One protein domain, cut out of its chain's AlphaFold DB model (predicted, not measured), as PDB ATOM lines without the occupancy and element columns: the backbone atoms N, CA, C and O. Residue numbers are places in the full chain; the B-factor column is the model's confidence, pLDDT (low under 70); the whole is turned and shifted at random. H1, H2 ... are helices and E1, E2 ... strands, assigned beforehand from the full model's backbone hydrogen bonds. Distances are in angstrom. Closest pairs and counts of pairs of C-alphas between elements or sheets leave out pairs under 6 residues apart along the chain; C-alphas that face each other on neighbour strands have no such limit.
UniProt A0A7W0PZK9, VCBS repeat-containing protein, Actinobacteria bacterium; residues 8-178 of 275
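What this domain is: This is residues 8 to 178 of the 275 residues of the protein "VCBS repeat-containing protein" of Actinobacteria bacterium (UniProt A0A7W0PZK9). Four small strand blades stand one after another along an open arc, like part of a propeller: E1 and E2 at one end, the four-stranded sheets E3 E4 E5 E6 and E7 E8 E9 E10 in the middle, and E11 and E12 at the other end. The two middle sheets are partly face to face, and the short helix H1 lies within the stretch of chain that leads from E6 of the one to E7 of the other. The 171 printed residues hold one named helix and twelve named strands, in the order E1 to E6, H1, E7 to E12; each sheet is antiparallel in chain order. The class is mostly strand, though under half of the residues, 71, are in named elements. The whole is compact, with a radius of gyration of the C-alphas of 17.3 A, and spans 51 by 40 by 33 A.

How they stand to each other: The first of the two four-stranded sheets has E3, residues 32 to 40, and E6, residues 77 to 79, as edge strands, with E4, residues 49 to 57, and E5, residues 60 to 71, as inner ones. It is a twisted meander, each strand the antiparallel neighbour of the one before. N 35 and O 53 of E3 and E4 are 2.8 A apart, N 52 and O 67 of E4 and E5 2.9 A, and N 70 and O 78 of E5 and E6 2.9 A, each within hydrogen-bond range. E3 bends by 62 degrees at residue 35 and E5 by 73 degrees at residue 63. The second meander is E7, residues 95 to 101, E8, residues 110 to 115, E9, residues 125 to 128, and E10, residues 134 to 136; N 99 and O 112 are 2.9 A apart, N 111 and O 126 2.9 A, and N 127 and O 135 2.8 A. The two form a sandwich, two sheets face to face, their facing parts 9.8 A centre to centre; the closest C-alphas of E3 and E7 are those of Asp 36 and Gln 97, 5.9 A apart. H1, residues 81 to 84, is on the first sheet at a height of 6.1 A, over none of its strands, and only grazes the second; it is too short for an O i to N i+4 pair, and its one O i to N i+3 pair is within range. E1, residues 8 to 10, and E2, residues 16 to 18, form a hairpin, with N 9 and O 17 2.8 A apart; E2 and E3 are apart. E11, residues 149 to 152, and E12, residues 161 to 164, form another, with N 150 and O 163 2.8 A apart; E7 and E11 are apart.

Where its parts are: E5 is the longest strand, 30.0 A from C-alpha 60 at (189.719, 169.616, 149.320) to C-alpha 71. E4 measures 25.4 A, E3 22.8 A, and E7 and E8 16.6 A each. E1 begins at C-alpha 8, (173.982, 154.248, 132.494), and E12 ends at C-alpha 164, (201.831, 143.420, 151.657).

The domain as a whole: The farthest C-alphas, those of Asp 11 and Pro 171, are 53.2 A apart. The printed part has no cut; the links E2 to E3 and E10 to E11 are long. Mean pLDDT of the printed part is 79.2, with residues 117 to 124, 138 to 149 and 151 to 178 under 70.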
ATOM      1  N   LEU A   8     174.174 154.415 133.925       86.06
ATOM      2  CA  LEU A   8     173.982 154.248 132.494       86.06
ATOM      3  C   LEU A   8     173.458 152.837 132.223       86.06
ATOM      4  O   LEU A   8     174.087 151.857 132.620       86.06
ATOM      5  N   VAL A   9     172.324 152.724 131.537       82.38
ATOM      6  CA  VAL A   9     171.719 151.437 131.176       82.38
ATOM      7  C   VAL A   9     172.155 151.056 129.770       82.38
ATOM      8  O   VAL A   9     171.969 151.838 128.836       82.38
ATOM      9  N   ASN A  10     172.732 149.859 129.645       77.75
ATOM     10  CA  ASN A  10     173.101 149.247 128.371       77.75
ATOM     11  C   ASN A  10     171.883 148.554 127.748       77.75
ATOM     12  O   ASN A  10     171.230 147.752 128.414       77.75
ATOM     13  N   ASP A  11     171.616 148.801 126.469       75.94
ATOM     14  CA  ASP A  11     170.566 148.114 125.704       75.94
ATOM     15  C   ASP A  11     170.938 146.677 125.274       75.94
ATOM     16  O   ASP A  11     170.157 145.993 124.613       75.94
ATOM     17  N   GLY A  12     172.135 146.211 125.643       73.25
ATOM     18  CA  GLY A  12     172.680 144.898 125.290       73.25
ATOM     19  C   GLY A  12     173.519 144.901 124.010       73.25
ATOM     20  O   GLY A  12     174.175 143.903 123.717       73.25
ATOM     21  N   SER A  13     173.557 146.018 123.280       79.88
ATOM     22  CA  SER A  13     174.391 146.217 122.089       79.88
ATOM     23  C   SER A  13     175.598 147.130 122.334       79.88
ATOM     24  O   SER A  13     176.404 147.349 121.432       79.88
ATOM     25  N   GLY A  14     175.760 147.624 123.566       75.06
ATOM     26  CA  GLY A  14     176.810 148.572 123.928       75.06
ATOM     27  C   GLY A  14     176.388 150.033 123.777       75.06
ATOM     28  O   GLY A  14     177.243 150.911 123.898       75.06
ATOM     29  N   HIS A  15     175.100 150.317 123.546       76.38
ATOM     30  CA  HIS A  15     174.572 151.674 123.658       76.38
ATOM     31  C   HIS A  15     174.072 151.933 125.074       76.38
ATOM     32  O   HIS A  15     173.304 151.155 125.639       76.38
ATOM     33  N   PHE A  16     174.498 153.066 125.625       86.12
ATOM     34  CA  PHE A  16     174.239 153.453 127.002       86.12
ATOM     35  C   PHE A  16     173.361 154.699 127.059       86.12
ATOM     36  O   PHE A  16     173.598 155.671 126.341       86.12
ATOM     37  N   SER A  17     172.371 154.690 127.946       84.50
ATOM     38  CA  SER A  17     171.503 155.843 128.208       84.50
ATOM     39  C   SER A  17     171.420 156.134 129.702       84.50
ATOM     40  O   SER A  17     171.488 155.221 130.523       84.50
ATOM     41  N   VAL A  18     171.307 157.413 130.068       89.88
ATOM     42  CA  VAL A  18     171.208 157.823 131.476       89.88
ATOM     43  C   VAL A  18     169.883 157.350 132.060       89.88
ATOM     44  O   VAL A  18     168.817 157.725 131.571       89.88
ATOM     45  N   PHE A  19     169.950 156.601 133.159       89.62
ATOM     46  CA  PHE A  19     168.788 156.295 133.980       89.62
ATOM     47  C   PHE A  19     168.640 157.361 135.068       89.62
ATOM     48  O   PHE A  19     169.233 157.295 136.146       89.62
ATOM     49  N   ALA A  20     167.867 158.396 134.749       91.94
ATOM     50  CA  ALA A  20     167.630 159.510 135.656       91.94
ATOM     51  C   ALA A  20     166.919 159.051 136.943       91.94
ATOM     52  O   ALA A  20     165.956 158.290 136.889       91.94
ATOM     53  N   GLY A  21     167.382 159.544 138.095       91.62
ATOM     54  CA  GLY A  21     166.793 159.231 139.402       91.62
ATOM     55  C   GLY A  21     167.137 157.844 139.955       91.62
ATOM     56  O   GLY A  21     166.535 157.428 140.938       91.62
ATOM     57  N   ALA A  22     168.089 157.128 139.347       94.19
ATOM     58  CA  ALA A  22     168.480 155.795 139.798       94.19
ATOM     59  C   ALA A  22     169.247 155.787 141.133       94.19
ATOM     60  O   ALA A  22     169.187 154.791 141.850       94.19
ATOM     61  N   LEU A  23     169.967 156.865 141.463       95.12
ATOM     62  CA  LEU A  23     170.774 156.968 142.683       95.12
ATOM     63  C   LEU A  23     170.123 157.915 143.701       95.12
ATOM     64  O   LEU A  23     169.575 158.949 143.303       95.12
ATOM     65  N   PRO A  24     170.216 157.609 145.006       95.56
ATOM     66  CA  PRO A  24     169.854 158.550 146.056       95.56
ATOM     67  C   PRO A  24     170.868 159.710 146.134       95.56
ATOM     68  O   PRO A  24     171.921 159.670 145.488       95.56
ATOM     69  N   PRO A  25     170.582 160.762 146.923       93.31
ATOM     70  CA  PRO A  25     171.514 161.866 147.120       93.31
ATOM     71  C   PRO A  25     172.862 161.396 147.680       93.31
ATOM     72  O   PRO A  25     172.914 160.577 148.594       93.31
ATOM     73  N   ARG A  26     173.957 161.961 147.166       92.44
ATOM     74  CA  ARG A  26     175.306 161.784 147.726       92.44
ATOM     75  C   ARG A  26     175.460 162.497 149.081       92.44
ATOM     76  O   ARG A  26     174.763 163.492 149.320       92.44
ATOM     77  N   PRO A  27     176.402 162.074 149.945       93.38
ATOM     78  CA  PRO A  27     176.764 162.831 151.145       93.38
ATOM     79  C   PRO A  27     177.241 164.244 150.786       93.38
ATOM     80  O   PRO A  27     177.701 164.484 149.677       93.38
ATOM     81  N   TRP A  28     177.110 165.191 151.721       93.19
ATOM     82  CA  TRP A  28     177.531 166.602 151.597       93.19
ATOM     83  C   TRP A  28     177.065 167.357 150.334       93.19
ATOM     84  O   TRP A  28     177.533 168.461 150.061       93.19
ATOM     85  N   ASN A  29     176.088 166.833 149.590       90.00
ATOM     86  CA  ASN A  29     175.559 167.460 148.380       90.00
ATOM     87  C   ASN A  29     176.693 167.837 147.395       90.00
ATOM     88  O   ASN A  29     177.603 167.057 147.119       90.00
ATOM     89  N   ASN A  30     176.662 169.069 146.878       89.38
ATOM     90  CA  ASN A  30     177.587 169.569 145.860       89.38
ATOM     91  C   ASN A  30     179.029 169.769 146.350       89.38
ATOM     92  O   ASN A  30     179.880 170.127 145.536       89.38
ATOM     93  N   THR A  31     179.303 169.577 147.645       91.62
ATOM     94  CA  THR A  31     180.660 169.656 148.200       91.62
ATOM     95  C   THR A  31     181.289 168.289 148.441       91.62
ATOM     96  O   THR A  31     182.355 168.225 149.043       91.62
ATOM     97  N   ALA A  32     180.680 167.198 147.972       92.81
ATOM     98  CA  ALA A  32     181.323 165.888 147.929       92.81
ATOM     99  C   ALA A  32     181.927 165.594 146.556       92.81
ATOM    100  O   ALA A  32     181.420 166.042 145.537       92.81
ATOM    101  N   THR A  33     182.959 164.766 146.500       92.56
ATOM    102  CA  THR A  33     183.432 164.140 145.265       92.56
ATOM    103  C   THR A  33     183.565 162.646 145.494       92.56
ATOM    104  O   THR A  33     184.110 162.233 146.518       92.56
ATOM    105  N   GLY A  34     183.019 161.845 144.577       92.25
ATOM    106  CA  GLY A  34     183.214 160.396 144.591       92.25
ATOM    107  C   GLY A  34     184.645 160.076 144.163       92.25
ATOM    108  O   GLY A  34     185.137 160.697 143.221       92.25
ATOM    109  N   LEU A  35     185.313 159.164 144.866       91.12
ATOM    110  CA  LEU A  35     186.702 158.778 144.594       91.12
ATOM    111  C   LEU A  35     186.816 157.351 144.060       91.12
ATOM    112  O   LEU A  35     187.581 157.111 143.131       91.12
ATOM    113  N   ASP A  36     186.032 156.426 144.608       91.81
ATOM    114  CA  ASP A  36     185.988 155.033 144.176       91.81
ATOM    115  C   ASP A  36     184.560 154.481 144.255       91.81
ATOM    116  O   ASP A  36     183.726 154.955 145.035       91.81
ATOM    117  N   ILE A  37     184.286 153.471 143.433       94.06
ATOM    118  CA  ILE A  37     183.034 152.719 143.430       94.06
ATOM    119  C   ILE A  37     183.323 151.227 143.278       94.06
ATOM    120  O   ILE A  37     184.129 150.800 142.442       94.06
ATOM    121  N   ARG A  38     182.636 150.414 144.080       95.44
ATOM    122  CA  ARG A  38     182.690 148.951 144.015       95.44
ATOM    123  C   ARG A  38     181.291 148.374 143.989       95.44
ATOM    124  O   ARG A  38     180.408 148.881 144.674       95.44
ATOM    125  N   ALA A  39     181.128 147.314 143.206       95.06
ATOM    126  CA  ALA A  39     179.895 146.552 143.123       95.06
ATOM    127  C   ALA A  39     180.087 145.161 143.734       95.06
ATOM    128  O   ALA A  39     181.119 144.529 143.497       95.06
ATOM    129  N   ALA A  40     179.112 144.722 144.522       94.62
ATOM    130  CA  ALA A  40     179.042 143.389 145.113       94.62
ATOM    131  C   ALA A  40     177.597 143.100 145.538       94.62
ATOM    132  O   ALA A  40     176.858 144.029 145.825       94.62
ATOM    133  N   ASP A  41     177.199 141.832 145.596       93.38
ATOM    134  CA  ASP A  41     175.927 141.421 146.211       93.38
ATOM    135  C   ASP A  41     176.146 141.334 147.731       93.38
ATOM    136  O   ASP A  41     176.756 140.374 148.214       93.38
ATOM    137  N   LEU A  42     175.799 142.399 148.462       93.25
ATOM    138  CA  LEU A  42     176.185 142.566 149.867       93.25
ATOM    139  C   LEU A  42     175.221 141.875 150.823       93.25
ATOM    140  O   LEU A  42     175.658 141.449 151.896       93.25
ATOM    141  N   ASP A  43     173.944 141.776 150.448       89.31
ATOM    142  CA  ASP A  43     172.886 141.146 151.241       89.31
ATOM    143  C   ASP A  43     172.358 139.817 150.677       89.31
ATOM    144  O   ASP A  43     171.429 139.229 151.237       89.31
ATOM    145  N   GLN A  44     173.033 139.278 149.658       89.56
ATOM    146  CA  GLN A  44     172.797 137.958 149.069       89.56
ATOM    147  C   GLN A  44     171.413 137.810 148.428       89.56
ATOM    148  O   GLN A  44     170.858 136.702 148.376       89.56
ATOM    149  N   ASP A  45     170.847 138.911 147.931       85.44
ATOM    150  CA  ASP A  45     169.551 138.929 147.255       85.44
ATOM    151  C   ASP A  45     169.649 138.624 145.745       85.44
ATOM    152  O   ASP A  45     168.633 138.398 145.075       85.44
ATOM    153  N   GLY A  46     170.876 138.509 145.224       86.50
ATOM    154  CA  GLY A  46     171.173 138.203 143.828       86.50
ATOM    155  C   GLY A  46     171.319 139.434 142.932       86.50
ATOM    156  O   GLY A  46     171.593 139.273 141.735       86.50
ATOM    157  N   TYR A  47     171.173 140.645 143.470       87.00
ATOM    158  CA  TYR A  47     171.440 141.899 142.781       87.00
ATOM    159  C   TYR A  47     172.766 142.505 143.255       87.00
ATOM    160  O   TYR A  47     173.193 142.355 144.387       87.00
ATOM    161  N   GLN A  48     173.482 143.168 142.345       92.50
ATOM    162  CA  GLN A  48     174.718 143.861 142.713       92.50
ATOM    163  C   GLN A  48     174.378 145.215 143.338       92.50
ATOM    164  O   GLN A  48     173.744 146.051 142.684       92.50
ATOM    165  N   ASP A  49     174.858 145.423 144.556       97.31
ATOM    166  CA  ASP A  49     174.829 146.663 145.323       97.31
ATOM    167  C   ASP A  49     176.074 147.503 145.053       97.31
ATOM    168  O   ASP A  49     176.986 147.073 144.344       97.31
ATOM    169  N   LEU A  50     176.129 148.709 145.623       96.81
ATOM    170  CA  LEU A  50     177.256 149.622 145.460       96.81
ATOM    171  C   LEU A  50     177.784 150.124 146.805       96.81
ATOM    172  O   LEU A  50     177.019 150.526 147.680       96.81
ATOM    173  N   ALA A  51     179.107 150.207 146.917       96.69
ATOM    174  CA  ALA A  51     179.775 151.094 147.859       96.69
ATOM    175  C   ALA A  51     180.470 152.215 147.091       96.69
ATOM    176  O   ALA A  51     181.208 151.950 146.140       96.69
ATOM    177  N   ILE A  52     180.237 153.459 147.504       96.00
ATOM    178  CA  ILE A  52     180.864 154.643 146.910       96.00
ATOM    179  C   ILE A  52     181.610 155.400 147.997       96.00
ATOM    180  O   ILE A  52     181.021 155.778 149.013       96.00
ATOM    181  N   SER A  53     182.898 155.652 147.781       94.25
ATOM    182  CA  SER A  53     183.684 156.495 148.673       94.25
ATOM    183  C   SER A  53     183.592 157.959 148.253       94.25
ATOM    184  O   SER A  53     183.751 158.306 147.083       94.25
ATOM    185  N   TYR A  54     183.347 158.833 149.223       94.94
ATOM    186  CA  TYR A  54     183.282 160.275 149.037       94.94
ATOM    187  C   TYR A  54     184.280 160.993 149.939       94.94
ATOM    188  O   TYR A  54     184.489 160.606 151.090       94.94
ATOM    189  N   THR A  55     184.826 162.098 149.440       94.00
ATOM    190  CA  THR A  55     185.526 163.115 150.239       94.00
ATOM    191  C   THR A  55     184.945 164.500 149.968       94.00
ATOM    192  O   THR A  55     184.176 164.668 149.017       94.00
ATOM    193  N   ARG A  56     185.287 165.503 150.781       93.56
ATOM    194  CA  ARG A  56     184.864 166.881 150.524       93.56
ATOM    195  C   ARG A  56     185.726 167.564 149.473       93.56
ATOM    196  O   ARG A  56     186.922 167.317 149.352       93.56
ATOM    197  N   THR A  57     185.114 168.487 148.747       92.06
ATOM    198  CA  THR A  57     185.804 169.407 147.839       92.06
ATOM    199  C   THR A  57     186.279 170.676 148.545       92.06
ATOM    200  O   THR A  57     187.113 171.381 147.992       92.06
ATOM    201  N   GLU A  58     185.749 170.982 149.735       88.88
ATOM    202  CA  GLU A  58     186.113 172.157 150.538       88.88
ATOM    203  C   GLU A  58     186.026 171.836 152.051       88.88
ATOM    204  O   GLU A  58     184.920 171.601 152.555       88.88
ATOM    205  N   PRO A  59     187.157 171.802 152.786       88.31
ATOM    206  CA  PRO A  59     188.521 171.755 152.256       88.31
ATOM    207  C   PRO A  59     188.698 170.544 151.335       88.31
ATOM    208  O   PRO A  59     188.103 169.489 151.575       88.31
ATOM    209  N   ALA A  60     189.488 170.696 150.273       88.81
ATOM    210  CA  ALA A  60     189.719 169.616 149.320       88.81
ATOM    211  C   ALA A  60     190.310 168.385 150.019       88.81
ATOM    212  O   ALA A  60     191.253 168.504 150.800       88.81
ATOM    213  N   TYR A  61     189.746 167.215 149.713       87.75
ATOM    214  CA  TYR A  61     190.150 165.924 150.263       87.75
ATOM    215  C   TYR A  61     190.033 165.827 151.797       87.75
ATOM    216  O   TYR A  61     190.782 165.107 152.452       87.75
ATOM    217  N   SER A  62     189.079 166.552 152.399       90.00
ATOM    218  CA  SER A  62     188.830 166.496 153.843       90.00
ATOM    219  C   SER A  62     187.656 165.587 154.204       90.00
ATOM    220  O   SER A  62     186.511 165.794 153.789       90.00
ATOM    221  N   GLY A  63     187.930 164.613 155.069       89.75
ATOM    222  CA  GLY A  63     186.945 163.653 155.536       89.75
ATOM    223  C   GLY A  63     186.657 162.550 154.530       89.75
ATOM    224  O   GLY A  63     186.993 162.627 153.344       89.75
ATOM    225  N   ARG A  64     185.988 161.515 155.028       91.56
ATOM    226  CA  ARG A  64     185.519 160.384 154.227       91.56
ATOM    227  C   ARG A  64     184.098 159.992 154.591       91.56
ATOM    228  O   ARG A  64     183.717 160.072 155.759       91.56
ATOM    229  N   TRP A  65     183.360 159.524 153.600       94.44
ATOM    230  CA  TRP A  65     182.069 158.875 153.778       94.44
ATOM    231  C   TRP A  65     181.966 157.714 152.799       94.44
ATOM    232  O   TRP A  65     182.195 157.908 151.607       94.44
ATOM    233  N   ILE A  66     181.643 156.518 153.286       95.44
ATOM    234  CA  ILE A  66     181.389 155.359 152.426       95.44
ATOM    235  C   ILE A  66     179.882 155.157 152.369       95.44
ATOM    236  O   ILE A  66     179.267 154.751 153.354       95.44
ATOM    237  N   GLN A  67     179.280 155.479 151.231       96.88
ATOM    238  CA  GLN A  67     177.851 155.304 151.017       96.88
ATOM    239  C   GLN A  67     177.574 153.868 150.561       96.88
ATOM    240  O   GLN A  67     178.165 153.427 149.578       96.88
ATOM    241  N   ILE A  68     176.689 153.155 151.264       97.69
ATOM    242  CA  ILE A  68     176.240 151.799 150.919       97.69
ATOM    243  C   ILE A  68     174.845 151.887 150.303       97.69
ATOM    244  O   ILE A  68     173.883 152.301 150.959       97.69
ATOM    245  N   LEU A  69     174.750 151.507 149.034       98.25
ATOM    246  CA  LEU A  69     173.554 151.613 148.216       98.25
ATOM    247  C   LEU A  69     173.068 150.226 147.809       98.25
ATOM    248  O   LEU A  69     173.748 149.544 147.047       98.25
ATOM    249  N   ILE A  70     171.880 149.844 148.273       98.00
ATOM    250  CA  ILE A  70     171.291 148.539 147.965       98.00
ATOM    251  C   ILE A  70     170.435 148.633 146.715       98.00
ATOM    252  O   ILE A  70     169.647 149.574 146.547       98.00
ATOM    253  N   ASN A  71     170.606 147.669 145.824       97.00
ATOM    254  CA  ASN A  71     169.865 147.589 144.583       97.00
ATOM    255  C   ASN A  71     168.423 147.146 144.856       97.00
ATOM    256  O   ASN A  71     168.145 146.270 145.667       97.00
ATOM    257  N   ASN A  72     167.463 147.764 144.174       92.56
ATOM    258  CA  ASN A  72     166.052 147.384 144.273       92.56
ATOM    259  C   ASN A  72     165.659 146.298 143.251       92.56
ATOM    260  O   ASN A  72     164.474 146.021 143.071       92.56
ATOM    261  N   GLY A  73     166.622 145.758 142.498       91.31
ATOM    262  CA  GLY A  73     166.413 144.763 141.441       91.31
ATOM    263  C   GLY A  73     165.840 145.320 140.132       91.31
ATOM    264  O   GLY A  73     165.665 144.587 139.161       91.31
ATOM    265  N   ASN A  74     165.566 146.625 140.076       84.00
ATOM    266  CA  ASN A  74     165.013 147.326 138.911       84.00
ATOM    267  C   ASN A  74     165.963 148.396 138.338       84.00
ATOM    268  O   ASN A  74     165.537 149.231 137.542       84.00
ATOM    269  N   GLY A  75     167.232 148.397 138.763       85.00
ATOM    270  CA  GLY A  75     168.242 149.377 138.350       85.00
ATOM    271  C   GLY A  75     168.224 150.693 139.136       85.00
ATOM    272  O   GLY A  75     169.021 151.578 138.835       85.00
ATOM    273  N   THR A  76     167.347 150.822 140.137       93.50
ATOM    274  CA  THR A  76     167.379 151.913 141.123       93.50
ATOM    275  C   THR A  76     168.000 151.442 142.433       93.50
ATOM    276  O   THR A  76     167.940 150.256 142.762       93.50
ATOM    277  N   PHE A  77     168.552 152.380 143.196       97.75
ATOM    278  CA  PHE A  77     169.245 152.116 144.449       97.75
ATOM    279  C   PHE A  77     168.629 152.897 145.605       97.75
ATOM    280  O   PHE A  77     168.105 154.000 145.428       97.75
ATOM    281  N   ARG A  78     168.724 152.338 146.809       97.69
ATOM    282  CA  ARG A  78     168.343 152.998 148.063       97.69
ATOM    283  C   ARG A  78     169.546 153.099 148.993       97.69
ATOM    284  O   ARG A  78     170.366 152.190 149.048       97.69
ATOM    285  N   ASP A  79     169.648 154.210 149.713       98.00
ATOM    286  CA  ASP A  79     170.718 154.420 150.686       98.00
ATOM    287  C   ASP A  79     170.385 153.688 151.993       98.00
ATOM    288  O   ASP A  79     169.403 154.020 152.659       98.00
ATOM    289  N   GLU A  80     171.203 152.699 152.358       98.19
ATOM    290  CA  GLU A  80     171.104 151.982 153.636       98.19
ATOM    291  C   GLU A  80     172.355 152.168 154.510       98.19
ATOM    292  O   GLU A  80     172.570 151.435 155.479       98.19
ATOM    293  N   THR A  81     173.169 153.184 154.213       97.62
ATOM    294  CA  THR A  81     174.465 153.431 154.860       97.62
ATOM    295  C   THR A  81     174.373 153.403 156.384       97.62
ATOM    296  O   THR A  81     175.140 152.698 157.033       97.62
ATOM    297  N   VAL A  82     173.405 154.120 156.963       95.44
ATOM    298  CA  VAL A  82     173.251 154.258 158.425       95.44
ATOM    299  C   VAL A  82     172.948 152.922 159.112       95.44
ATOM    300  O   VAL A  82     173.365 152.708 160.248       95.44
ATOM    301  N   GLY A  83     172.227 152.018 158.444       95.06
ATOM    302  CA  GLY A  83     171.874 150.707 158.996       95.06
ATOM    303  C   GLY A  83     172.973 149.658 158.826       95.06
ATOM    304  O   GLY A  83     173.020 148.694 159.592       95.06
ATOM    305  N   ARG A  84     173.847 149.853 157.834       96.19
ATOM    306  CA  ARG A  84     174.801 148.841 157.376       96.19
ATOM    307  C   ARG A  84     176.235 149.126 157.763       96.19
ATOM    308  O   ARG A  84     176.940 148.183 158.080       96.19
ATOM    309  N   LEU A  85     176.679 150.379 157.765       94.94
ATOM    310  CA  LEU A  85     178.080 150.716 157.994       94.94
ATOM    311  C   LEU A  85     178.213 151.734 159.136       94.94
ATOM    312  O   LEU A  85     177.890 152.909 158.940       94.94
ATOM    313  N   PRO A  86     178.693 151.319 160.327       91.44
ATOM    314  CA  PRO A  86     178.908 152.230 161.441       91.44
ATOM    315  C   PRO A  86     180.026 153.214 161.098       91.44
ATOM    316  O   PRO A  86     181.208 152.878 161.067       91.44
ATOM    317  N   GLN A  87     179.634 154.457 160.857       90.75
ATOM    318  CA  GLN A  87     180.530 155.569 160.589       90.75
ATOM    319  C   GLN A  87     179.897 156.864 161.096       90.75
ATOM    320  O   GLN A  87     178.705 156.927 161.398       90.75
ATOM    321  N   SER A  88     180.705 157.910 161.191       91.00
ATOM    322  CA  SER A  88     180.233 159.254 161.507       91.00
ATOM    323  C   SER A  88     180.924 160.259 160.608       91.00
ATOM    324  O   SER A  88     181.997 159.990 160.050       91.00
ATOM    325  N   ASP A  89     180.283 161.414 160.452       91.38
ATOM    326  CA  ASP A  89     180.887 162.497 159.704       91.38
ATOM    327  C   ASP A  89     182.206 162.918 160.379       91.38
ATOM    328  O   ASP A  89     182.281 163.060 161.599       91.38
ATOM    329  N   ASN A  90     183.261 163.062 159.585       89.19
ATOM    330  CA  ASN A  90     184.627 163.232 160.060       89.19
ATOM    331  C   ASN A  90     185.427 164.169 159.143       89.19
ATOM    332  O   ASN A  90     185.041 164.438 158.006       89.19
ATOM    333  N   GLN A  91     186.566 164.639 159.651       87.19
ATOM    334  CA  GLN A  91     187.564 165.433 158.917       87.19
ATOM    335  C   GLN A  91     188.877 164.655 158.723       87.19
ATOM    336  O   GLN A  91     189.943 165.249 158.593       87.19
ATOM    337  N   GLY A  92     188.809 163.320 158.778       82.69
ATOM    338  CA  GLY A  92     189.977 162.457 158.636       82.69
ATOM    339  C   GLY A  92     190.481 162.367 157.196       82.69
ATOM    340  O   GLY A  92     190.004 163.066 156.301       82.69
ATOM    341  N   LEU A  93     191.433 161.462 156.982       83.50
ATOM    342  CA  LEU A  93     191.952 161.134 155.655       83.50
ATOM    343  C   LEU A  93     190.838 160.583 154.756       83.50
ATOM    344  O   LEU A  93     189.906 159.918 155.233       83.50
ATOM    345  N   TRP A  94     190.946 160.867 153.460       86.25
ATOM    346  CA  TRP A  94     190.033 160.361 152.444       86.25
ATOM    347  C   TRP A  94     190.384 158.929 152.055       86.25
ATOM    348  O   TRP A  94     191.533 158.505 152.183       86.25
ATOM    349  N   ALA A  95     189.388 158.197 151.560       86.19
ATOM    350  CA  ALA A  95     189.608 156.856 151.047       86.19
ATOM    351  C   ALA A  95     190.189 156.911 149.626       86.19
ATOM    352  O   ALA A  95     189.592 157.540 148.752       86.19
ATOM    353  N   THR A  96     191.331 156.268 149.394       81.19
ATOM    354  CA  THR A  96     191.924 156.106 148.054       81.19
ATOM    355  C   THR A  96     191.243 154.987 147.288       81.19
ATOM    356  O   THR A  96     191.011 155.116 146.089       81.19
ATOM    357  N   GLN A  97     190.888 153.911 147.989       82.75
ATOM    358  CA  GLN A  97     190.311 152.720 147.393       82.75
ATOM    359  C   GLN A  97     189.379 152.010 148.372       82.75
ATOM    360  O   GLN A  97     189.563 152.034 149.588       82.75
ATOM    361  N   THR A  98     188.382 151.327 147.821       87.75
ATOM    362  CA  THR A  98     187.584 150.338 148.534       87.75
ATOM    363  C   THR A  98     187.682 148.981 147.850       87.75
ATOM    364  O   THR A  98     187.931 148.878 146.644       87.75
ATOM    365  N   SER A  99     187.515 147.900 148.604       87.31
ATOM    366  CA  SER A  99     187.399 146.562 148.021       87.31
ATOM    367  C   SER A  99     186.529 145.650 148.870       87.31
ATOM    368  O   SER A  99     186.397 145.850 150.077       87.31
ATOM    369  N   PHE A 100     185.944 144.655 148.207       89.88
ATOM    370  CA  PHE A 100     185.139 143.616 148.826       89.88
ATOM    371  C   PHE A 100     185.885 142.291 148.763       89.88
ATOM    372  O   PHE A 100     186.206 141.815 147.674       89.88
ATOM    373  N   ASN A 101     186.176 141.709 149.921       84.06
ATOM    374  CA  ASN A 101     186.916 140.459 150.029       84.06
ATOM    375  C   ASN A 101     186.356 139.625 151.172       84.06
ATOM    376  O   ASN A 101     186.014 140.172 152.205       84.06
ATOM    377  N   ASP A 102     186.318 138.310 151.012       80.88
ATOM    378  CA  ASP A 102     185.996 137.399 152.110       80.88
ATOM    379  C   ASP A 102     187.245 137.215 152.993       80.88
ATOM    380  O   ASP A 102     188.151 136.442 152.655       80.88
ATOM    381  N   LEU A 103     187.340 138.003 154.068       75.38
ATOM    382  CA  LEU A 103     188.485 138.018 154.981       75.38
ATOM    383  C   LEU A 103     188.444 136.840 155.949       75.38
ATOM    384  O   LEU A 103     189.498 136.362 156.373       75.38
ATOM    385  N   THR A 104     187.247 136.374 156.305       72.00
ATOM    386  CA  THR A 104     187.073 135.324 157.319       72.00
ATOM    387  C   THR A 104     186.896 133.927 156.728       72.00
ATOM    388  O   THR A 104     187.066 132.931 157.438       72.00
ATOM    389  N   GLY A 105     186.595 133.841 155.433       71.06
ATOM    390  CA  GLY A 105     186.290 132.604 154.733       71.06
ATOM    391  C   GLY A 105     184.841 132.135 154.888       71.06
ATOM    392  O   GLY A 105     184.523 130.991 154.584       71.06
ATOM    393  N   ASP A 106     183.929 132.944 155.413       71.12
ATOM    394  CA  ASP A 106     182.534 132.515 155.587       71.12
ATOM    395  C   ASP A 106     181.688 132.629 154.308       71.12
ATOM    396  O   ASP A 106     180.548 132.155 154.270       71.12
ATOM    397  N   GLY A 107     182.270 133.151 153.225       76.94
ATOM    398  CA  GLY A 107     181.591 133.394 151.961       76.94
ATOM    399  C   GLY A 107     180.804 134.703 151.937       76.94
ATOM    400  O   GLY A 107     180.062 134.930 150.975       76.94
ATOM    401  N   HIS A 108     180.948 135.552 152.955       83.00
ATOM    402  CA  HIS A 108     180.414 136.904 152.981       83.00
ATOM    403  C   HIS A 108     181.521 137.888 152.605       83.00
ATOM    404  O   HIS A 108     182.674 137.760 153.003       83.00
ATOM    405  N   LEU A 109     181.193 138.850 151.745       88.50
ATOM    406  CA  LEU A 109     182.170 139.839 151.314       88.50
ATOM    407  C   LEU A 109     182.285 140.940 152.367       88.50
ATOM    408  O   LEU A 109     181.321 141.668 152.612       88.50
ATOM    409  N   ASP A 110     183.475 141.071 152.940       89.88
ATOM    410  CA  ASP A 110     183.863 142.097 153.901       89.88
ATOM    411  C   ASP A 110     184.371 143.347 153.179       89.88
ATOM    412  O   ASP A 110     184.868 143.281 152.052       89.88
ATOM    413  N   LEU A 111     184.265 144.504 153.829       90.88
ATOM    414  CA  LEU A 111     184.669 145.788 153.261       90.88
ATOM    415  C   LEU A 111     186.069 146.179 153.737       90.88
ATOM    416  O   LEU A 111     186.357 146.195 154.931       90.88
ATOM    417  N   ILE A 112     186.906 146.585 152.790       86.31
ATOM    418  CA  ILE A 112     188.221 147.179 153.028       86.31
ATOM    419  C   ILE A 112     188.209 148.614 152.495       86.31
ATOM    420  O   ILE A 112     187.800 148.838 151.357       86.31
ATOM    421  N   VAL A 113     188.664 149.574 153.298       84.94
ATOM    422  CA  VAL A 113     188.703 151.014 153.004       84.94
ATOM    423  C   VAL A 113     190.124 151.529 153.174       84.94
ATOM    424  O   VAL A 113     190.557 151.823 154.281       84.94
ATOM    425  N   GLU A 114     190.847 151.682 152.079       80.31
ATOM    426  CA  GLU A 114     192.207 152.212 152.091       80.31
ATOM    427  C   GLU A 114     192.203 153.742 152.156       80.31
ATOM    428  O   GLU A 114     191.380 154.380 151.498       80.31
ATOM    429  N   LEU A 115     193.096 154.337 152.955       80.12
ATOM    430  CA  LEU A 115     193.172 155.784 153.187       80.12
ATOM    431  C   LEU A 115     194.468 156.382 152.622       80.12
ATOM    432  O   LEU A 115     195.519 155.747 152.652       80.12
ATOM    433  N   HIS A 116     194.408 157.633 152.166       76.75
ATOM    434  CA  HIS A 116     195.573 158.356 151.644       76.75
ATOM    435  C   HIS A 116     196.576 158.748 152.746       76.75
ATOM    436  O   HIS A 116     196.194 159.467 153.662       76.75
ATOM    437  N   GLU A 117     197.854 158.369 152.587       66.75
ATOM    438  CA  GLU A 117     199.032 158.723 153.415       66.75
ATOM    439  C   GLU A 117     198.933 158.490 154.946       66.75
ATOM    440  O   GLU A 117     198.369 159.288 155.688       66.75
ATOM    441  N   GLY A 118     199.679 157.487 155.442       57.28
ATOM    442  CA  GLY A 118     200.214 157.428 156.813       57.28
ATOM    443  C   GLY A 118     199.258 156.968 157.925       57.28
ATOM    444  O   GLY A 118     198.157 157.476 158.092       57.28
ATOM    445  N   ALA A 119     199.733 156.029 158.754       53.31
ATOM    446  CA  ALA A 119     199.025 155.422 159.882       53.31
ATOM    447  C   ALA A 119     198.420 156.441 160.864       53.31
ATOM    448  O   ALA A 119     199.067 156.805 161.849       53.31
ATOM    449  N   LYS A 120     197.164 156.847 160.655       52.38
ATOM    450  CA  LYS A 120     196.282 157.342 161.716       52.38
ATOM    451  C   LYS A 120     194.854 156.849 161.490       52.38
ATOM    452  O   LYS A 120     194.327 156.891 160.388       52.38
ATOM    453  N   GLU A 121     194.305 156.350 162.588       54.06
ATOM    454  CA  GLU A 121     193.040 155.647 162.798       54.06
ATOM    455  C   GLU A 121     191.778 156.136 162.053       54.06
ATOM    456  O   GLU A 121     191.690 157.299 161.646       54.06
ATOM    457  N   PRO A 122     190.713 155.296 162.024       54.00
ATOM    458  CA  PRO A 122     190.618 153.904 162.489       54.00
ATOM    459  C   PRO A 122     190.498 152.880 161.345       54.00
ATOM    460  O   PRO A 122     190.465 153.244 160.172       54.00
ATOM    461  N   ALA A 123     190.481 151.600 161.740       56.25
ATOM    462  CA  ALA A 123     190.707 150.405 160.927       56.25
ATOM    463  C   ALA A 123     190.000 150.404 159.553       56.25
ATOM    464  O   ALA A 123     188.808 150.712 159.473       56.25
ATOM    465  N   PRO A 124     190.704 149.994 158.480       66.81
ATOM    466  CA  PRO A 124     190.146 149.974 157.134       66.81
ATOM    467  C   PRO A 124     189.207 148.780 156.903       66.81
ATOM    468  O   PRO A 124     188.548 148.729 155.876       66.81
ATOM    469  N   PHE A 125     189.129 147.821 157.827       80.00
ATOM    470  CA  PHE A 125     188.467 146.534 157.611       80.00
ATOM    471  C   PHE A 125     187.154 146.427 158.385       80.00
ATOM    472  O   PHE A 125     187.113 146.688 159.591       80.00
ATOM    473  N   TYR A 126     186.105 145.972 157.709       87.69
ATOM    474  CA  TYR A 126     184.791 145.759 158.291       87.69
ATOM    475  C   TYR A 126     184.246 144.393 157.898       87.69
ATOM    476  O   TYR A 126     184.089 144.121 156.709       87.69
ATOM    477  N   LEU A 127     183.906 143.577 158.893       88.00
ATOM    478  CA  LEU A 127     183.319 142.259 158.686       88.00
ATOM    479  C   LEU A 127     181.834 142.359 158.372       88.00
ATOM    480  O   LEU A 127     181.114 143.062 159.081       88.00
ATOM    481  N   ASN A 128     181.385 141.652 157.346       90.25
ATOM    482  CA  ASN A 128     179.992 141.546 156.947       90.25
ATOM    483  C   ASN A 128     179.333 140.337 157.627       90.25
ATOM    484  O   ASN A 128     179.841 139.225 157.559       90.25
ATOM    485  N   ASP A 129     178.160 140.528 158.229       82.38
ATOM    486  CA  ASP A 129     177.371 139.444 158.837       82.38
ATOM    487  C   ASP A 129     176.620 138.550 157.826       82.38
ATOM    488  O   ASP A 129     175.822 137.693 158.215       82.38
ATOM    489  N   GLY A 130     176.843 138.776 156.530       85.19
ATOM    490  CA  GLY A 130     176.190 138.088 155.420       85.19
ATOM    491  C   GLY A 130     174.843 138.673 155.016       85.19
ATOM    492  O   GLY A 130     174.335 138.329 153.952       85.19
ATOM    493  N   GLY A 131     174.288 139.577 155.824       83.81
ATOM    494  CA  GLY A 131     173.136 140.403 155.482       83.81
ATOM    495  C   GLY A 131     173.532 141.804 155.025       83.81
ATOM    496  O   GLY A 131     172.660 142.661 154.908       83.81
ATOM    497  N   GLY A 132     174.825 142.063 154.810       90.31
ATOM    498  CA  GLY A 132     175.380 143.350 154.405       90.31
ATOM    499  C   GLY A 132     175.455 144.361 155.546       90.31
ATOM    500  O   GLY A 132     175.423 145.564 155.277       90.31
ATOM    501  N   ARG A 133     175.504 143.905 156.807       93.06
ATOM    502  CA  ARG A 133     175.776 144.754 157.971       93.06
ATOM    503  C   ARG A 133     177.215 144.553 158.429       93.06
ATOM    504  O   ARG A 133     177.647 143.455 158.762       93.06
ATOM    505  N   PHE A 134     177.934 145.661 158.484       92.88
ATOM    506  CA  PHE A 134     179.364 145.723 158.689       92.88
ATOM    507  C   PHE A 134     179.724 146.040 160.144       92.88
ATOM    508  O   PHE A 134     179.162 146.950 160.758       92.88
ATOM    509  N   THR A 135     180.711 145.327 160.682       89.50
ATOM    510  CA  THR A 135     181.300 145.571 162.004       89.50
ATOM    511  C   THR A 135     182.786 145.888 161.843       89.50
ATOM    512  O   THR A 135     183.501 145.092 161.236       89.50
ATOM    513  N   PRO A 136     183.288 147.026 162.356       84.81
ATOM    514  CA  PRO A 136     184.690 147.387 162.200       84.81
ATOM    515  C   PRO A 136     185.576 146.431 163.000       84.81
ATOM    516  O   PRO A 136     185.274 146.107 164.151       84.81
ATOM    517  N   LEU A 137     186.698 146.022 162.412       75.56
ATOM    518  CA  LEU A 137     187.731 145.311 163.154       75.56
ATOM    519  C   LEU A 137     188.448 146.255 164.143       75.56
ATOM    520  O   LEU A 137     188.568 147.455 163.875       75.56
ATOM    521  N   PRO A 138     188.945 145.743 165.289       65.38
ATOM    522  CA  PRO A 138     189.706 146.544 166.246       65.38
ATOM    523  C   PRO A 138     190.915 147.250 165.620       65.38
ATOM    524  O   PRO A 138     191.588 146.719 164.740       65.38
ATOM    525  N   THR A 139     191.247 148.439 166.118       56.94
ATOM    526  CA  THR A 139     192.481 149.154 165.763       56.94
ATOM    527  C   THR A 139     193.699 148.368 166.260       56.94
ATOM    528  O   THR A 139     193.781 148.053 167.446       56.94
ATOM    529  N   GLY A 140     194.644 148.043 165.374       52.34
ATOM    530  CA  GLY A 140     195.827 147.238 165.720       52.34
ATOM    531  C   GLY A 140     196.340 146.340 164.592       52.34
ATOM    532  O   GLY A 140     197.467 145.861 164.667       52.34
ATOM    533  N   TYR A 141     195.547 146.149 163.536       54.06
ATOM    534  CA  TYR A 141     196.030 145.600 162.270       54.06
ATOM    535  C   TYR A 141     196.890 146.667 161.585       54.06
ATOM    536  O   TYR A 141     196.438 147.798 161.397       54.06
ATOM    537  N   GLY A 142     198.154 146.336 161.323       48.44
ATOM    538  CA  GLY A 142     199.162 147.255 160.809       48.44
ATOM    539  C   GLY A 142     198.757 147.945 159.510       48.44
ATOM    540  O   GLY A 142     197.943 147.458 158.731       48.44
ATOM    541  N   ASN A 143     199.344 149.116 159.313       50.47
ATOM    542  CA  ASN A 143     199.154 149.983 158.163       50.47
ATOM    543  C   ASN A 143     199.554 149.269 156.859       50.47
ATOM    544  O   ASN A 143     200.733 148.989 156.663       50.47
ATOM    545  N   THR A 144     198.608 149.022 155.953       49.69
ATOM    546  CA  THR A 144     198.919 148.705 154.555       49.69
ATOM    547  C   THR A 144     199.130 150.038 153.835       49.69
ATOM    548  O   THR A 144     198.237 150.534 153.159       49.69
ATOM    549  N   SER A 145     200.273 150.695 154.052       45.12
ATOM    550  CA  SER A 145     200.530 152.029 153.481       45.12
ATOM    551  C   SER A 145     200.750 152.048 151.970       45.12
ATOM    552  O   SER A 145     200.973 153.124 151.428       45.12
ATOM    553  N   ASN A 146     200.691 150.901 151.298       50.81
ATOM    554  CA  ASN A 146     200.737 150.822 149.849       50.81
ATOM    555  C   ASN A 146     199.595 149.941 149.355       50.81
ATOM    556  O   ASN A 146     199.374 148.858 149.901       50.81
ATOM    557  N   ASN A 147     198.963 150.406 148.275       51.38
ATOM    558  CA  ASN A 147     197.797 149.849 147.575       51.38
ATOM    559  C   ASN A 147     197.973 148.410 147.035       51.38
ATOM    560  O   ASN A 147     197.154 147.940 146.247       51.38
ATOM    561  N   ASP A 148     199.024 147.705 147.449       57.31
ATOM    562  CA  ASP A 148     199.409 146.381 146.988       57.31
ATOM    563  C   ASP A 148     199.398 145.404 148.166       57.31
ATOM    564  O   ASP A 148     200.419 145.120 148.808       57.31
ATOM    565  N   PHE A 149     198.207 144.871 148.445       66.44
ATOM    566  CA  PHE A 149     198.058 143.684 149.272       66.44
ATOM    567  C   PHE A 149     197.426 142.529 148.494       66.44
ATOM    568  O   PHE A 149     196.593 142.714 147.607       66.44
ATOM    569  N   ALA A 150     197.808 141.310 148.856       70.81
ATOM    570  CA  ALA A 150     197.189 140.084 148.391       70.81
ATOM    571  C   ALA A 150     196.671 139.280 149.582       70.81
ATOM    572  O   ALA A 150     197.306 139.207 150.632       70.81
ATOM    573  N   LEU A 151     195.521 138.638 149.392       69.69
ATOM    574  CA  LEU A 151     194.951 137.704 150.353       69.69
ATOM    575  C   LEU A 151     195.236 136.279 149.894       69.69
ATOM    576  O   LEU A 151     194.603 135.775 148.958       69.69
ATOM    577  N   VAL A 152     196.165 135.593 150.554       68.12
ATOM    578  CA  VAL A 152     196.468 134.186 150.254       68.12
ATOM    579  C   VAL A 152     196.468 133.359 151.527       68.12
ATOM    580  O   VAL A 152     196.793 133.855 152.592       68.12
ATOM    581  N   ASP A 153     196.078 132.094 151.420       65.50
ATOM    582  CA  ASP A 153     196.199 131.142 152.525       65.50
ATOM    583  C   ASP A 153     197.660 130.675 152.598       65.50
ATOM    584  O   ASP A 153     198.059 129.716 151.933       65.50
ATOM    585  N   ALA A 154     198.495 131.420 153.326       61.78
ATOM    586  CA  ALA A 154     199.935 131.178 153.391       61.78
ATOM    587  C   ALA A 154     200.270 129.872 154.103       61.78
ATOM    588  O   ALA A 154     201.314 129.262 153.861       61.78
ATOM    589  N   ARG A 155     199.416 129.506 155.062       64.62
ATOM    590  CA  ARG A 155     199.672 128.439 156.030       64.62
ATOM    591  C   ARG A 155     198.867 127.177 155.753       64.62
ATOM    592  O   ARG A 155     199.098 126.171 156.420       64.62
ATOM    593  N   GLY A 156     197.989 127.200 154.757       54.59
ATOM    594  CA  GLY A 156     197.117 126.083 154.415       54.59
ATOM    595  C   GLY A 156     196.092 125.785 155.510       54.59
ATOM    596  O   GLY A 156     195.642 124.641 155.610       54.59
ATOM    597  N   ASP A 157     195.782 126.763 156.367       57.84
ATOM    598  CA  ASP A 157     194.832 126.604 157.474       57.84
ATOM    599  C   ASP A 157     193.402 126.991 157.075       57.84
ATOM    600  O   ASP A 157     192.471 126.817 157.861       57.84
ATOM    601  N   GLY A 158     193.217 127.420 155.825       53.00
ATOM    602  CA  GLY A 158     191.933 127.838 155.303       53.00
ATOM    603  C   GLY A 158     191.539 129.243 155.736       53.00
ATOM    604  O   GLY A 158     190.404 129.610 155.487       53.00
ATOM    605  N   HIS A 159     192.416 130.044 156.340       60.44
ATOM    606  CA  HIS A 159     192.170 131.467 156.565       60.44
ATOM    607  C   HIS A 159     193.004 132.299 155.587       60.44
ATOM    608  O   HIS A 159     194.136 131.955 155.256       60.44
ATOM    609  N   ARG A 160     192.436 133.395 155.068       61.62
ATOM    610  CA  ARG A 160     193.197 134.314 154.215       61.62
ATOM    611  C   ARG A 160     194.174 135.099 155.090       61.62
ATOM    612  O   ARG A 160     193.769 135.763 156.039       61.62
ATOM    613  N   ASP A 161     195.449 135.045 154.738       67.00
ATOM    614  CA  ASP A 161     196.497 135.866 155.329       67.00
ATOM    615  C   ASP A 161     196.754 137.093 154.440       67.00
ATOM    616  O   ASP A 161     196.678 137.021 153.208       67.00
ATOM    617  N   PHE A 162     197.077 138.221 155.072       69.56
ATOM    618  CA  PHE A 162     197.474 139.441 154.373       69.56
ATOM    619  C   PHE A 162     198.943 139.382 153.969       69.56
ATOM    620  O   PHE A 162     199.822 139.143 154.796       69.56
ATOM    621  N   PHE A 163     199.200 139.674 152.702       64.44
ATOM    622  CA  PHE A 163     200.532 139.890 152.160       64.44
ATOM    623  C   PHE A 163     200.605 141.302 151.645       64.44
ATOM    624  O   PHE A 163     199.837 141.651 150.759       64.44
ATOM    625  N   THR A 164     201.531 142.086 152.166       64.75
ATOM    626  CA  THR A 164     201.831 143.420 151.657       64.75
ATOM    627  C   THR A 164     203.177 143.386 150.948       64.75
ATOM    628  O   THR A 164     204.077 142.634 151.335       64.75
ATOM    629  N   SER A 165     203.329 144.183 149.895       56.81
ATOM    630  CA  SER A 165     204.648 144.517 149.360       56.81
ATOM    631  C   SER A 165     205.014 145.929 149.789       56.81
ATOM    632  O   SER A 165     204.390 146.896 149.353       56.81
ATOM    633  N   ASP A 166     206.021 146.048 150.649       54.94
ATOM    634  CA  ASP A 166     206.495 147.352 151.099       54.94
ATOM    635  C   ASP A 166     207.372 147.999 150.020       54.94
ATOM    636  O   ASP A 166     208.355 147.412 149.563       54.94
ATOM    637  N   ASP A 167     207.057 149.248 149.687       49.75
ATOM    638  CA  ASP A 167     208.024 150.209 149.163       49.75
ATOM    639  C   ASP A 167     208.068 151.351 150.189       49.75
ATOM    640  O   ASP A 167     207.015 151.853 150.577       49.75
ATOM    641  N   TYR A 168     209.268 151.713 150.652       43.97
ATOM    642  CA  TYR A 168     209.603 152.582 151.804       43.97
ATOM    643  C   TYR A 168     209.798 151.917 153.186       43.97
ATOM    644  O   TYR A 168     208.948 151.925 154.069       43.97
ATOM    645  N   ALA A 169     211.032 151.441 153.381       46.41
ATOM    646  CA  ALA A 169     211.800 151.328 154.627       46.41
ATOM    647  C   ALA A 169     211.098 151.650 155.973       46.41
ATOM    648  O   ALA A 169     211.317 152.712 156.553       46.41
ATOM    649  N   PHE A 170     210.421 150.660 156.563       44.34
ATOM    650  CA  PHE A 170     210.271 150.532 158.018       44.34
ATOM    651  C   PHE A 170     210.448 149.059 158.427       44.34
ATOM    652  O   PHE A 170     209.967 148.171 157.730       44.34
ATOM    653  N   PRO A 171     211.149 148.738 159.532       45.47
ATOM    654  CA  PRO A 171     211.335 147.354 159.935       45.47
ATOM    655  C   PRO A 171     210.122 146.910 160.753       45.47
ATOM    656  O   PRO A 171     210.048 147.248 161.933       45.47
ATOM    657  N   ARG A 172     209.195 146.165 160.141       43.31
ATOM    658  CA  ARG A 172     208.330 145.158 160.792       43.31
ATOM    659  C   ARG A 172     207.439 144.483 159.747       43.31
ATOM    660  O   ARG A 172     206.427 145.034 159.340       43.31
ATOM    661  N   ILE A 173     207.817 143.267 159.353       39.81
ATOM    662  CA  ILE A 173     206.888 142.323 158.728       39.81
ATOM    663  C   ILE A 173     206.082 141.721 159.876       39.81
ATOM    664  O   ILE A 173     206.572 140.839 160.581       39.81
ATOM    665  N   ASP A 174     204.872 142.214 160.098       42.00
ATOM    666  CA  ASP A 174     203.927 141.570 161.001       42.00
ATOM    667  C   ASP A 174     203.003 140.689 160.147       42.00
ATOM    668  O   ASP A 174     202.296 141.163 159.261       42.00
ATOM    669  N   HIS A 175     203.049 139.373 160.363       41.03
ATOM    670  CA  HIS A 175     202.107 138.437 159.748       41.03
ATOM    671  C   HIS A 175     200.750 138.616 160.438       41.03
ATOM    672  O   HIS A 175     200.602 138.244 161.605       41.03
ATOM    673  N   TYR A 176     199.759 139.169 159.741       45.03
ATOM    674  CA  TYR A 176     198.426 139.378 160.306       45.03
ATOM    675  C   TYR A 176     197.483 138.246 159.913       45.03
ATOM    676  O   TYR A 176     197.224 138.007 158.736       45.03
ATOM    677  N   VAL A 177     196.944 137.577 160.932       40.88
ATOM    678  CA  VAL A 177     195.866 136.599 160.790       40.88
ATOM    679  C   VAL A 177     194.572 137.266 161.217       40.88
ATOM    680  O   VAL A 177     194.418 137.611 162.390       40.88
ATOM    681  N   VAL A 178     193.630 137.431 160.294       43.47
ATOM    682  CA  VAL A 178     192.253 137.772 160.662       43.47
ATOM    683  C   VAL A 178     191.587 136.475 161.108       43.47
ATOM    684  O   VAL A 178     191.107 135.691 160.296       43.47
TER     685      VAL A 178